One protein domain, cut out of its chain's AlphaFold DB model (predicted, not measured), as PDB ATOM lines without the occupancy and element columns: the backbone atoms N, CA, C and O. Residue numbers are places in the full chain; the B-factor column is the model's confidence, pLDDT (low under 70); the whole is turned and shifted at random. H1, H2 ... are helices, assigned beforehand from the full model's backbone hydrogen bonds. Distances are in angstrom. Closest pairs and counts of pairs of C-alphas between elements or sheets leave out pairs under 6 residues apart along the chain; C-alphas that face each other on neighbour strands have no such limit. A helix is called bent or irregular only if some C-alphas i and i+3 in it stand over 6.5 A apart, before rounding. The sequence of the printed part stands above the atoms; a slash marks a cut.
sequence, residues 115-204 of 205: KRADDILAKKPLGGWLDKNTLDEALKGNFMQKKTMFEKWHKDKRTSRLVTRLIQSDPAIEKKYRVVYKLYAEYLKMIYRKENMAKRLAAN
ATOM      1  N   LYS A 115       2.658  58.407  14.013       79.81
ATOM      2  CA  LYS A 115       1.564  57.681  14.683       79.81
ATOM      3  C   LYS A 115       1.386  56.282  14.093       79.81
ATOM      4  O   LYS A 115       1.309  55.311  14.833       79.81
ATOM      5  N   ARG A 116       1.465  56.161  12.765       80.88
ATOM      6  CA  ARG A 116       1.408  54.873  12.065       80.88
ATOM      7  C   ARG A 116       2.544  53.942  12.495       80.88
ATOM      8  O   ARG A 116       2.325  52.749  12.678       80.88
ATOM      9  N   ALA A 117       3.747  54.485  12.703       78.69
ATOM     10  CA  ALA A 117       4.870  53.719  13.248       78.69
ATOM     11  C   ALA A 117       4.565  53.162  14.652       78.69
ATOM     12  O   ALA A 117       4.934  52.028  14.951       78.69
ATOM     13  N   ASP A 118       3.862  53.926  15.491       80.69
ATOM     14  CA  ASP A 118       3.452  53.474  16.822       80.69
ATOM     15  C   ASP A 118       2.404  52.364  16.758       80.69
ATOM     16  O   ASP A 118       2.532  51.385  17.490       80.69
ATOM     17  N   ASP A 119       1.430  52.470  15.856       83.31
ATOM     18  CA  ASP A 119       0.397  51.447  15.666       83.31
ATOM     19  C   ASP A 119       0.979  50.125  15.146       83.31
ATOM     20  O   ASP A 119       0.544  49.042  15.545       83.31
ATOM     21  N   ILE A 120       1.982  50.191  14.263       80.50
ATOM     22  CA  ILE A 120       2.683  49.001  13.760       80.50
ATOM     23  C   ILE A 120       3.455  48.326  14.898       80.50
ATOM     24  O   ILE A 120       3.325  47.118  15.107       80.50
ATOM     25  N   LEU A 121       4.210  49.113  15.667       81.38
ATOM     26  CA  LEU A 121       4.998  48.606  16.789       81.38
ATOM     27  C   LEU A 121       4.134  48.114  17.957       81.38
ATOM     28  O   LEU A 121       4.575  47.244  18.705       81.38
ATOM     29  N   ALA A 122       2.910  48.626  18.100       80.56
ATOM     30  CA  ALA A 122       1.942  48.141  19.081       80.56
ATOM     31  C   ALA A 122       1.377  46.758  18.717       80.56
ATOM     32  O   ALA A 122       1.076  45.967  19.608       80.56
ATOM     33  N   LYS A 123       1.249  46.442  17.420       79.69
ATOM     34  CA  LYS A 123       0.733  45.142  16.955       79.69
ATOM     35  C   LYS A 123       1.755  44.022  17.091       79.69
ATOM     36  O   LYS A 123       1.387  42.901  17.435       79.69
ATOM     37  N   LYS A 124       3.021  44.290  16.758       81.00
ATOM     38  CA  LYS A 124       4.084  43.282  16.823       81.00
ATOM     39  C   LYS A 124       5.467  43.932  16.924       81.00
ATOM     40  O   LYS A 124       5.755  44.847  16.153       81.00
ATOM     41  N   PRO A 125       6.363  43.409  17.777       82.06
ATOM     42  CA  PRO A 125       7.736  43.884  17.823       82.06
ATOM     43  C   PRO A 125       8.531  43.473  16.582       82.06
ATOM     44  O   PRO A 125       8.396  42.355  16.061       82.06
ATOM     45  N   LEU A 126       9.391  44.373  16.104       80.75
ATOM     46  CA  LEU A 126      10.168  44.157  14.885       80.75
ATOM     47  C   LEU A 126      11.160  43.009  15.101       80.75
ATOM     48  O   LEU A 126      11.954  42.996  16.042       80.75
ATOM     49  N   GLY A 127      11.075  41.990  14.245       75.62
ATOM     50  CA  GLY A 127      11.887  40.779  14.373       75.62
ATOM     51  C   GLY A 127      11.647  39.976  15.662       75.62
ATOM     52  O   GLY A 127      12.448  39.093  15.951       75.62
ATOM     53  N   GLY A 128      10.586  40.262  16.429       81.06
ATOM     54  CA  GLY A 128      10.260  39.549  17.672       81.06
ATOM     55  C   GLY A 128      11.030  40.005  18.917       81.06
ATOM     56  O   GLY A 128      10.904  39.370  19.956       81.06
ATOM     57  N   TRP A 129      11.842  41.061  18.819       81.75
ATOM     58  CA  TRP A 129      12.699  41.522  19.923       81.75
ATOM     59  C   TRP A 129      12.850  43.045  20.019       81.75
ATOM     60  O   TRP A 129      13.335  43.544  21.032       81.75
ATOM     61  N   LEU A 130      12.554  43.775  18.938       84.00
ATOM     62  CA  LEU A 130      12.757  45.215  18.858       84.00
ATOM     63  C   LEU A 130      11.420  45.914  19.109       84.00
ATOM     64  O   LEU A 130      10.620  46.130  18.193       84.00
ATOM     65  N   ASP A 131      11.193  46.221  20.381       83.81
ATOM     66  CA  ASP A 131       9.959  46.820  20.884       83.81
ATOM     67  C   ASP A 131      10.010  48.351  20.808       83.81
ATOM     68  O   ASP A 131      11.087  48.958  20.852       83.81
ATOM     69  N   LYS A 132       8.837  48.993  20.816       84.75
ATOM     70  CA  LYS A 132       8.703  50.459  20.847       84.75
ATOM     71  C   LYS A 132       9.527  51.109  21.962       84.75
ATOM     72  O   LYS A 132      10.276  52.045  21.705       84.75
ATOM     73  N   ASN A 133       9.447  50.569  23.178       84.62
ATOM     74  CA  ASN A 133      10.149  51.121  24.340       84.62
ATOM     75  C   ASN A 133      11.670  51.098  24.147       84.62
ATOM     76  O   ASN A 133      12.346  52.077  24.449       84.62
ATOM     77  N   THR A 134      12.202  50.014  23.573       84.00
ATOM     78  CA  THR A 134      13.639  49.889  23.293       84.00
ATOM     79  C   THR A 134      14.092  50.876  22.215       84.00
ATOM     80  O   THR A 134      15.156  51.488  22.319       84.00
ATOM     81  N   LEU A 135      13.271  51.092  21.189       84.62
ATOM     82  CA  LEU A 135      13.556  52.055  20.130       84.62
ATOM     83  C   LEU A 135      13.512  53.501  20.639       84.62
ATOM     84  O   LEU A 135      14.392  54.300  20.308       84.62
ATOM     85  N   ASP A 136      12.531  53.827  21.478       85.25
ATOM     86  CA  ASP A 136      12.396  55.149  22.089       85.25
ATOM     87  C   ASP A 136      13.525  55.430  23.090       85.25
ATOM     88  O   ASP A 136      14.063  56.539  23.103       85.25
ATOM     89  N   GLU A 137      13.959  54.434  23.864       85.31
ATOM     90  CA  GLU A 137      15.124  54.544  24.748       85.31
ATOM     91  C   GLU A 137      16.427  54.711  23.949       85.31
ATOM     92  O   GLU A 137      17.270  55.540  24.290       85.31
ATOM     93  N   ALA A 138      16.589  54.020  22.817       81.88
ATOM     94  CA  ALA A 138      17.744  54.229  21.941       81.88
ATOM     95  C   ALA A 138      17.762  55.640  21.314       81.88
ATOM     96  O   ALA A 138      18.833  56.203  21.043       81.88
ATOM     97  N   LEU A 139      16.588  56.238  21.103       84.75
ATOM     98  CA  LEU A 139      16.446  57.579  20.543       84.75
ATOM     99  C   LEU A 139      16.653  58.667  21.612       84.75
ATOM    100  O   LEU A 139      17.524  59.524  21.435       84.75
ATOM    101  N   LYS A 140      15.934  58.591  22.738       83.25
ATOM    102  CA  LYS A 140      15.875  59.617  23.799       83.25
ATOM    103  C   LYS A 140      16.792  59.366  25.004       83.25
ATOM    104  O   LYS A 140      17.025  60.290  25.774       83.25
ATOM    105  N   GLY A 141      17.289  58.147  25.189       79.56
ATOM    106  CA  GLY A 141      18.042  57.745  26.381       79.56
ATOM    107  C   GLY A 141      19.408  58.418  26.522       79.56
ATOM    108  O   GLY A 141      19.996  58.909  25.556       79.56
ATOM    109  N   ASN A 142      19.939  58.411  27.744       81.50
ATOM    110  CA  ASN A 142      21.275  58.919  28.056       81.50
ATOM    111  C   ASN A 142      22.361  58.027  27.411       81.50
ATOM    112  O   ASN A 142      22.158  56.828  27.210       81.50
ATOM    113  N   PHE A 143      23.542  58.573  27.102       76.81
ATOM    114  CA  PHE A 143      24.641  57.865  26.426       76.81
ATOM    115  C   PHE A 143      25.001  56.525  27.090       76.81
ATOM    116  O   PHE A 143      25.216  55.528  26.399       76.81
ATOM    117  N   MET A 144      25.001  56.472  28.425       80.56
ATOM    118  CA  MET A 144      25.267  55.241  29.177       80.56
ATOM    119  C   MET A 144      24.187  54.172  28.968       80.56
ATOM    120  O   MET A 144      24.527  53.005  28.799       80.56
ATOM    121  N   GLN A 145      22.910  54.561  28.902       83.44
ATOM    122  CA  GLN A 145      21.793  53.650  28.611       83.44
ATOM    123  C   GLN A 145      21.877  53.120  27.176       83.44
ATOM    124  O   GLN A 145      21.734  51.924  26.937       83.44
ATOM    125  N   LYS A 146      22.213  53.987  26.210       86.06
ATOM    126  CA  LYS A 146      22.434  53.559  24.818       86.06
ATOM    127  C   LYS A 146      23.574  52.552  24.722       86.06
ATOM    128  O   LYS A 146      23.464  51.558  24.012       86.06
ATOM    129  N   LYS A 147      24.663  52.789  25.457       86.38
ATOM    130  CA  LYS A 147      25.822  51.898  25.469       86.38
ATOM    131  C   LYS A 147      25.470  50.524  26.041       86.38
ATOM    132  O   LYS A 147      25.766  49.529  25.391       86.38
ATOM    133  N   THR A 148      24.808  50.453  27.196       88.00
ATOM    134  CA  THR A 148      24.413  49.167  27.802       88.00
ATOM    135  C   THR A 148      23.420  48.403  26.925       88.00
ATOM    136  O   THR A 148      23.516  47.183  26.791       88.00
ATOM    137  N   MET A 149      22.502  49.112  26.270       86.62
ATOM    138  CA  MET A 149      21.585  48.546  25.280       86.62
ATOM    139  C   MET A 149      22.319  47.968  24.067       86.62
ATOM    140  O   MET A 149      22.107  46.808  23.710       86.62
ATOM    141  N   PHE A 150      23.221  48.736  23.454       88.75
ATOM    142  CA  PHE A 150      23.995  48.261  22.306       88.75
ATOM    143  C   PHE A 150      24.961  47.131  22.674       88.75
ATOM    144  O   PHE A 150      25.184  46.245  21.851       88.75
ATOM    145  N   GLU A 151      25.467  47.092  23.908       89.06
ATOM    146  CA  GLU A 151      26.223  45.949  24.432       89.06
ATOM    147  C   GLU A 151      25.366  44.678  24.480       89.06
ATOM    148  O   GLU A 151      25.837  43.619  24.060       89.06
ATOM    149  N   LYS A 152      24.103  44.763  24.929       89.94
ATOM    150  CA  LYS A 152      23.164  43.625  24.882       89.94
ATOM    151  C   LYS A 152      22.933  43.162  23.440       89.94
ATOM    152  O   LYS A 152      23.055  41.978  23.149       89.94
ATOM    153  N   TRP A 153      22.693  44.093  22.514       88.69
ATOM    154  CA  TRP A 153      22.471  43.764  21.099       88.69
ATOM    155  C   TRP A 153      23.697  43.124  20.442       88.69
ATOM    156  O   TRP A 153      23.563  42.197  19.640       88.69
ATOM    157  N   HIS A 154      24.889  43.592  20.808       86.38
ATOM    158  CA  HIS A 154      26.146  43.031  20.340       86.38
ATOM    159  C   HIS A 154      26.372  41.611  20.884       86.38
ATOM    160  O   HIS A 154      26.756  40.724  20.120       86.38
ATOM    161  N   LYS A 155      26.076  41.366  22.171       87.50
ATOM    162  CA  LYS A 155      26.152  40.030  22.797       87.50
ATOM    163  C   LYS A 155      25.202  39.025  22.147       87.50
ATOM    164  O   LYS A 155      25.605  37.894  21.891       87.50
ATOM    165  N   ASP A 156      24.005  39.469  21.775       86.31
ATOM    166  CA  ASP A 156      23.020  38.680  21.021       86.31
ATOM    167  C   ASP A 156      23.438  38.420  19.555       86.31
ATOM    168  O   ASP A 156      22.653  37.898  18.761       86.31
ATOM    169  N   LYS A 157      24.661  38.805  19.157       82.94
ATOM    170  CA  LYS A 157      25.215  38.678  17.797       82.94
ATOM    171  C   LYS A 157      24.369  39.372  16.722       82.94
ATOM    172  O   LYS A 157      24.393  38.990  15.548       82.94
ATOM    173  N   ARG A 158      23.640  40.432  17.083       83.81
ATOM    174  CA  ARG A 158      22.794  41.175  16.139       83.81
ATOM    175  C   ARG A 158      23.662  42.038  15.233       83.81
ATOM    176  O   ARG A 158      24.323  42.977  15.674       83.81
ATOM    177  N   THR A 159      23.651  41.756  13.936       84.31
ATOM    178  CA  THR A 159      24.405  42.544  12.955       84.31
ATOM    179  C   THR A 159      23.736  43.896  12.696       84.31
ATOM    180  O   THR A 159      22.509  43.972  12.619       84.31
ATOM    181  N   SER A 160      24.520  44.952  12.442       85.06
ATOM    182  CA  SER A 160      23.987  46.257  12.004       85.06
ATOM    183  C   SER A 160      23.042  46.132  10.816       85.06
ATOM    184  O   SER A 160      21.962  46.704  10.828       85.06
ATOM    185  N   ARG A 161      23.405  45.307   9.828       86.12
ATOM    186  CA  ARG A 161      22.588  45.037   8.638       86.12
ATOM    187  C   ARG A 161      21.195  44.507   8.971       86.12
ATOM    188  O   ARG A 161      20.254  44.866   8.277       86.12
ATOM    189  N   LEU A 162      21.060  43.670  10.002       86.19
ATOM    190  CA  LEU A 162      19.758  43.143  10.420       86.19
ATOM    191  C   LEU A 162      18.892  44.258  11.005       86.19
ATOM    192  O   LEU A 162      17.752  44.417  10.587       86.19
ATOM    193  N   VAL A 163      19.460  45.076  11.898       85.81
ATOM    194  CA  VAL A 163      18.763  46.232  12.490       85.81
ATOM    195  C   VAL A 163      18.356  47.234  11.409       85.81
ATOM    196  O   VAL A 163      17.224  47.707  11.397       85.81
ATOM    197  N   THR A 164      19.248  47.512  10.455       89.19
ATOM    198  CA  THR A 164      18.959  48.390   9.319       89.19
ATOM    199  C   THR A 164      17.833  47.832   8.454       89.19
ATOM    200  O   THR A 164      16.882  48.556   8.200       89.19
ATOM    201  N   ARG A 165      17.871  46.549   8.066       88.88
ATOM    202  CA  ARG A 165      16.784  45.947   7.272       88.88
ATOM    203  C   ARG A 165      15.441  45.994   7.993       88.88
ATOM    204  O   ARG A 165      14.444  46.317   7.363       88.88
ATOM    205  N   LEU A 166      15.415  45.690   9.290       86.50
ATOM    206  CA  LEU A 166      14.181  45.698  10.078       86.50
ATOM    207  C   LEU A 166      13.560  47.097  10.146       86.50
ATOM    208  O   LEU A 166      12.358  47.232   9.972       86.50
ATOM    209  N   ILE A 167      14.375  48.136  10.344       85.25
ATOM    210  CA  ILE A 167      13.887  49.521  10.426       85.25
ATOM    211  C   ILE A 167      13.515  50.076   9.042       85.25
ATOM    212  O   ILE A 167      12.561  50.835   8.936       85.25
ATOM    213  N   GLN A 168      14.226  49.677   7.984       87.62
ATOM    214  CA  GLN A 168      13.956  50.099   6.601       87.62
ATOM    215  C   GLN A 168      12.805  49.346   5.926       87.62
ATOM    216  O   GLN A 168      12.424  49.693   4.814       87.62
ATOM    217  N   SER A 169      12.265  48.301   6.561       82.12
ATOM    218  CA  SER A 169      11.150  47.535   5.990       82.12
ATOM    219  C   SER A 169       9.879  48.381   5.867       82.12
ATOM    220  O   SER A 169       9.112  48.183   4.930       82.12
ATOM    221  N   ASP A 170       9.692  49.352   6.768       83.25
ATOM    222  CA  ASP A 170       8.529  50.237   6.789       83.25
ATOM    223  C   ASP A 170       8.953  51.716   6.737       83.25
ATOM    224  O   ASP A 170       9.656  52.180   7.640       83.25
ATOM    225  N   PRO A 171       8.475  52.506   5.754       84.06
ATOM    226  CA  PRO A 171       8.858  53.914   5.598       84.06
ATOM    227  C   PRO A 171       8.564  54.785   6.830       84.06
ATOM    228  O   PRO A 171       9.361  55.652   7.194       84.06
ATOM    229  N   ALA A 172       7.439  54.535   7.510       84.00
ATOM    230  CA  ALA A 172       7.056  55.250   8.731       84.00
ATOM    231  C   ALA A 172       8.054  55.007   9.878       84.00
ATOM    232  O   ALA A 172       8.454  55.934  10.590       84.00
ATOM    233  N   ILE A 173       8.486  53.752  10.042       83.06
ATOM    234  CA  ILE A 173       9.444  53.341  11.074       83.06
ATOM    235  C   ILE A 173      10.829  53.872  10.721       83.06
ATOM    236  O   ILE A 173      11.525  54.390  11.599       83.06
ATOM    237  N   GLU A 174      11.208  53.817   9.443       85.69
ATOM    238  CA  GLU A 174      12.469  54.374   8.972       85.69
ATOM    239  C   GLU A 174      12.558  55.869   9.280       85.69
ATOM    240  O   GLU A 174      13.551  56.290   9.870       85.69
ATOM    241  N   LYS A 175      11.531  56.669   8.962       85.31
ATOM    242  CA  LYS A 175      11.543  58.118   9.237       85.31
ATOM    243  C   LYS A 175      11.720  58.411  10.727       85.31
ATOM    244  O   LYS A 175      12.528  59.270  11.083       85.31
ATOM    245  N   LYS A 176      11.021  57.675  11.597       83.38
ATOM    246  CA  LYS A 176      11.045  57.893  13.052       83.38
ATOM    247  C   LYS A 176      12.333  57.398  13.718       83.38
ATOM    248  O   LYS A 176      12.926  58.115  14.521       83.38
ATOM    249  N   TYR A 177      12.802  56.204  13.362       86.50
ATOM    250  CA  TYR A 177      13.917  55.521  14.035       86.50
ATOM    251  C   TYR A 177      15.204  55.466  13.207       86.50
ATOM    252  O   TYR A 177      16.141  54.740  13.553       86.50
ATOM    253  N   ARG A 178      15.318  56.297  12.162       88.06
ATOM    254  CA  ARG A 178      16.520  56.414  11.317       88.06
ATOM    255  C   ARG A 178      17.811  56.573  12.115       88.06
ATOM    256  O   ARG A 178      18.872  56.070  11.747       88.06
ATOM    257  N   VAL A 179      17.724  57.333  13.200       87.19
ATOM    258  CA  VAL A 179      18.862  57.659  14.058       87.19
ATOM    259  C   VAL A 179      19.358  56.413  14.799       87.19
ATOM    260  O   VAL A 179      20.563  56.249  14.967       87.19
ATOM    261  N   VAL A 180      18.464  55.493  15.171       87.88
ATOM    262  CA  VAL A 180      18.786  54.319  15.996       87.88
ATOM    263  C   VAL A 180      19.759  53.376  15.287       87.88
ATOM    264  O   VAL A 180      20.803  53.040  15.849       87.88
ATOM    265  N   TYR A 181      19.487  52.989  14.035       88.38
ATOM    266  CA  TYR A 181      20.402  52.085  13.322       88.38
ATOM    267  C   TYR A 181      21.734  52.759  12.969       88.38
ATOM    268  O   TYR A 181      22.768  52.089  12.954       88.38
ATOM    269  N   LYS A 182      21.739  54.078  12.714       90.19
ATOM    270  CA  LYS A 182      22.979  54.844  12.503       90.19
ATOM    271  C   LYS A 182      23.845  54.841  13.761       90.19
ATOM    272  O   LYS A 182      25.038  54.561  13.668       90.19
ATOM    273  N   LEU A 183      23.245  55.083  14.929       89.06
ATOM    274  CA  LEU A 183      23.941  55.036  16.217       89.06
ATOM    275  C   LEU A 183      24.542  53.653  16.486       89.06
ATOM    276  O   LEU A 183      25.706  53.559  16.872       89.06
ATOM    277  N   TYR A 184      23.790  52.580  16.227       88.56
ATOM    278  CA  TYR A 184      24.298  51.221  16.409       88.56
ATOM    279  C   TYR A 184      25.449  50.892  15.440       88.56
ATOM    280  O   TYR A 184      26.448  50.290  15.833       88.56
ATOM    281  N   ALA A 185      25.361  51.335  14.182       89.50
ATOM    282  CA  ALA A 185      26.442  51.163  13.214       89.50
ATOM    283  C   ALA A 185      27.733  51.884  13.644       89.50
ATOM    284  O   ALA A 185      28.820  51.316  13.524       89.50
ATOM    285  N   GLU A 186      27.626  53.103  14.175       91.06
ATOM    286  CA  GLU A 186      28.777  53.840  14.716       91.06
ATOM    287  C   GLU A 186      29.352  53.181  15.976       91.06
ATOM    288  O   GLU A 186      30.573  53.085  16.125       91.06
ATOM    289  N   TYR A 187      28.500  52.643  16.850       89.94
ATOM    290  CA  TYR A 187      28.937  51.888  18.026       89.94
ATOM    291  C   TYR A 187      29.804  50.672  17.650       89.94
ATOM    292  O   TYR A 187      30.889  50.487  18.207       89.94
ATOM    293  N   LEU A 188      29.395  49.890  16.647       89.06
ATOM    294  CA  LEU A 188      30.181  48.744  16.170       89.06
ATOM    295  C   LEU A 188      31.523  49.165  15.558       89.06
ATOM    296  O   LEU A 188      32.544  48.525  15.807       89.06
ATOM    297  N   LYS A 189      31.554  50.274  14.803       92.06
ATOM    298  CA  LYS A 189      32.819  50.845  14.306       92.06
ATOM    299  C   LYS A 189      33.740  51.240  15.459       92.06
ATOM    300  O   LYS A 189      34.950  51.045  15.360       92.06
ATOM    301  N   MET A 190      33.188  51.793  16.542       88.44
ATOM    302  CA  MET A 190      33.962  52.168  17.726       88.44
ATOM    303  C   MET A 190      34.594  50.945  18.405       88.44
ATOM    304  O   MET A 190      35.778  51.001  18.737       88.44
ATOM    305  N   ILE A 191      33.855  49.838  18.554       90.25
ATOM    306  CA  ILE A 191      34.404  48.574  19.077       90.25
ATOM    307  C   ILE A 191      35.539  48.071  18.184       90.25
ATOM    308  O   ILE A 191      36.648  47.859  18.669       90.25
ATOM    309  N   TYR A 192      35.300  47.972  16.875       87.94
ATOM    310  CA  TYR A 192      36.296  47.484  15.921       87.94
ATOM    311  C   TYR A 192      37.597  48.304  15.954       87.94
ATOM    312  O   TYR A 192      38.699  47.753  15.955       87.94
ATOM    313  N   ARG A 193      37.488  49.639  16.038       91.38
ATOM    314  CA  ARG A 193      38.653  50.527  16.192       91.38
ATOM    315  C   ARG A 193      39.416  50.240  17.486       91.38
ATOM    316  O   ARG A 193      40.641  50.172  17.445       91.38
ATOM    317  N   LYS A 194      38.718  50.061  18.612       91.06
ATOM    318  CA  LYS A 194      39.343  49.748  19.910       91.06
ATOM    319  C   LYS A 194      40.070  48.407  19.889       91.06
ATOM    320  O   LYS A 194      41.218  48.345  20.318       91.06
ATOM    321  N   GLU A 195      39.440  47.366  19.353       91.31
ATOM    322  CA  GLU A 195      40.045  46.035  19.228       91.31
ATOM    323  C   GLU A 195      41.296  46.059  18.343       91.31
ATOM    324  O   GLU A 195      42.322  45.481  18.696       91.31
ATOM    325  N   ASN A 196      41.253  46.774  17.217       89.75
ATOM    326  CA  ASN A 196      42.417  46.921  16.345       89.75
ATOM    327  C   ASN A 196      43.552  47.712  17.000       89.75
ATOM    328  O   ASN A 196      44.713  47.351  16.830       89.75
ATOM    329  N   MET A 197      43.245  48.767  17.758       88.38
ATOM    330  CA  MET A 197      44.261  49.497  18.524       88.38
ATOM    331  C   MET A 197      44.920  48.595  19.573       88.38
ATOM    332  O   MET A 197      46.144  48.585  19.673       88.38
ATOM    333  N   ALA A 198      44.133  47.789  20.294       91.06
ATOM    334  CA  ALA A 198      44.654  46.829  21.267       91.06
ATOM    335  C   ALA A 198      45.575  45.786  20.612       91.06
ATOM    336  O   ALA A 198      46.661  45.528  21.121       91.06
ATOM    337  N   LYS A 199      45.194  45.248  19.445       91.25
ATOM    338  CA  LYS A 199      46.041  44.322  18.670       91.25
ATOM    339  C   LYS A 199      47.354  44.964  18.220       91.25
ATOM    340  O   LYS A 199      48.390  44.319  18.284       91.25
ATOM    341  N   ARG A 200      47.325  46.230  17.782       87.62
ATOM    342  CA  ARG A 200      48.537  46.964  17.373       87.62
ATOM    343  C   ARG A 200      49.479  47.230  18.545       87.62
ATOM    344  O   ARG A 200      50.682  47.119  18.373       87.62
ATOM    345  N   LEU A 201      48.938  47.563  19.716       87.69
ATOM    346  CA  LEU A 201      49.727  47.732  20.940       87.69
ATOM    347  C   LEU A 201      50.339  46.405  21.403       87.69
ATOM    348  O   LEU A 201      51.506  46.375  21.767       87.69
ATOM    349  N   ALA A 202      49.580  45.308  21.329       85.81
ATOM    350  CA  ALA A 202      50.068  43.974  21.673       85.81
ATOM    351  C   ALA A 202      51.112  43.420  20.685       85.81
ATOM    352  O   ALA A 202      51.875  42.548  21.061       85.81
ATOM    353  N   ALA A 203      51.137  43.900  19.438       83.50
ATOM    354  CA  ALA A 203      52.126  43.502  18.431       83.50
ATOM    355  C   ALA A 203      53.432  44.320  18.485       83.50
ATOM    356  O   ALA A 203      54.404  43.945  17.838       83.50
ATOM    357  N   ASN A 204      53.438  45.445  19.208       73.38
ATOM    358  CA  ASN A 204      54.595  46.332  19.367       73.38
ATOM    359  C   ASN A 204      55.327  46.144  20.715       73.38
ATOM    360  O   ASN A 204      56.309  46.845  20.953       73.38
TER     361      ASN A 204
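What this domain is: This is residues 115 to 204 of the 205 residues of an uncharacterized protein of Phytophthora parasitica (strain INRA-310) (UniProt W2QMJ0). Four short helices make a compact head round the first part of long H5: H1 across its start, H4 alongside, H2 and H3 on another side; residues 189 to 204, of which 189 to 203 belong to H5, stick out as an arm. The printed part has 90 residues with five named helices, H1 to H5, and no named strand: all helix. It is only just loose, close to compact (radius of gyration of the C-alphas 15.0 A), spanning 54 by 24 by 21 A.

Where its parts are: H1 is residues 115 to 123, from C-alpha 115 at (1.564, 57.681, 14.683); H2 is residues 132 to 140; H3 is residues 143 to 155, 18.3 A from first to last C-alpha; H4 is residues 160 to 168; H5 is residues 171 to 203, 46.3 A from first to last C-alpha, and ends with C-alpha 203 at (52.126, 43.502, 18.431). H5 is irregular, C-alphas 176 and 179 being 7.9 A apart, with a kink of 59 degrees near residue 178.

How they stand to each other: H1 touches H5 residues 172 to 176 alone (C-alphas of Ala 117 and Ile 173 closest, 5.1 A). H4 and H5 form a hairpin, at a shallow tilt of 7 degrees, opposite ways; Gln 168 and Glu 174 have the closest C-alphas, 5.1 A. H2 touches H5, closest C-alphas Ala 138 and Val 180, 6.0 A. H3 touches H2, closest C-alphas Lys 146 and Ala 138, 5.5 A. Every O i to N i+4 pair is within hydrogen-bond range in H1 to H4, and 25 of 29 in H5.

The domain as a whole: The C-alphas of Asp 119 and Asn 204, the farthest apart, are 54.6 A apart. The printed part has no cut and no long link, and no printed residue is under 70.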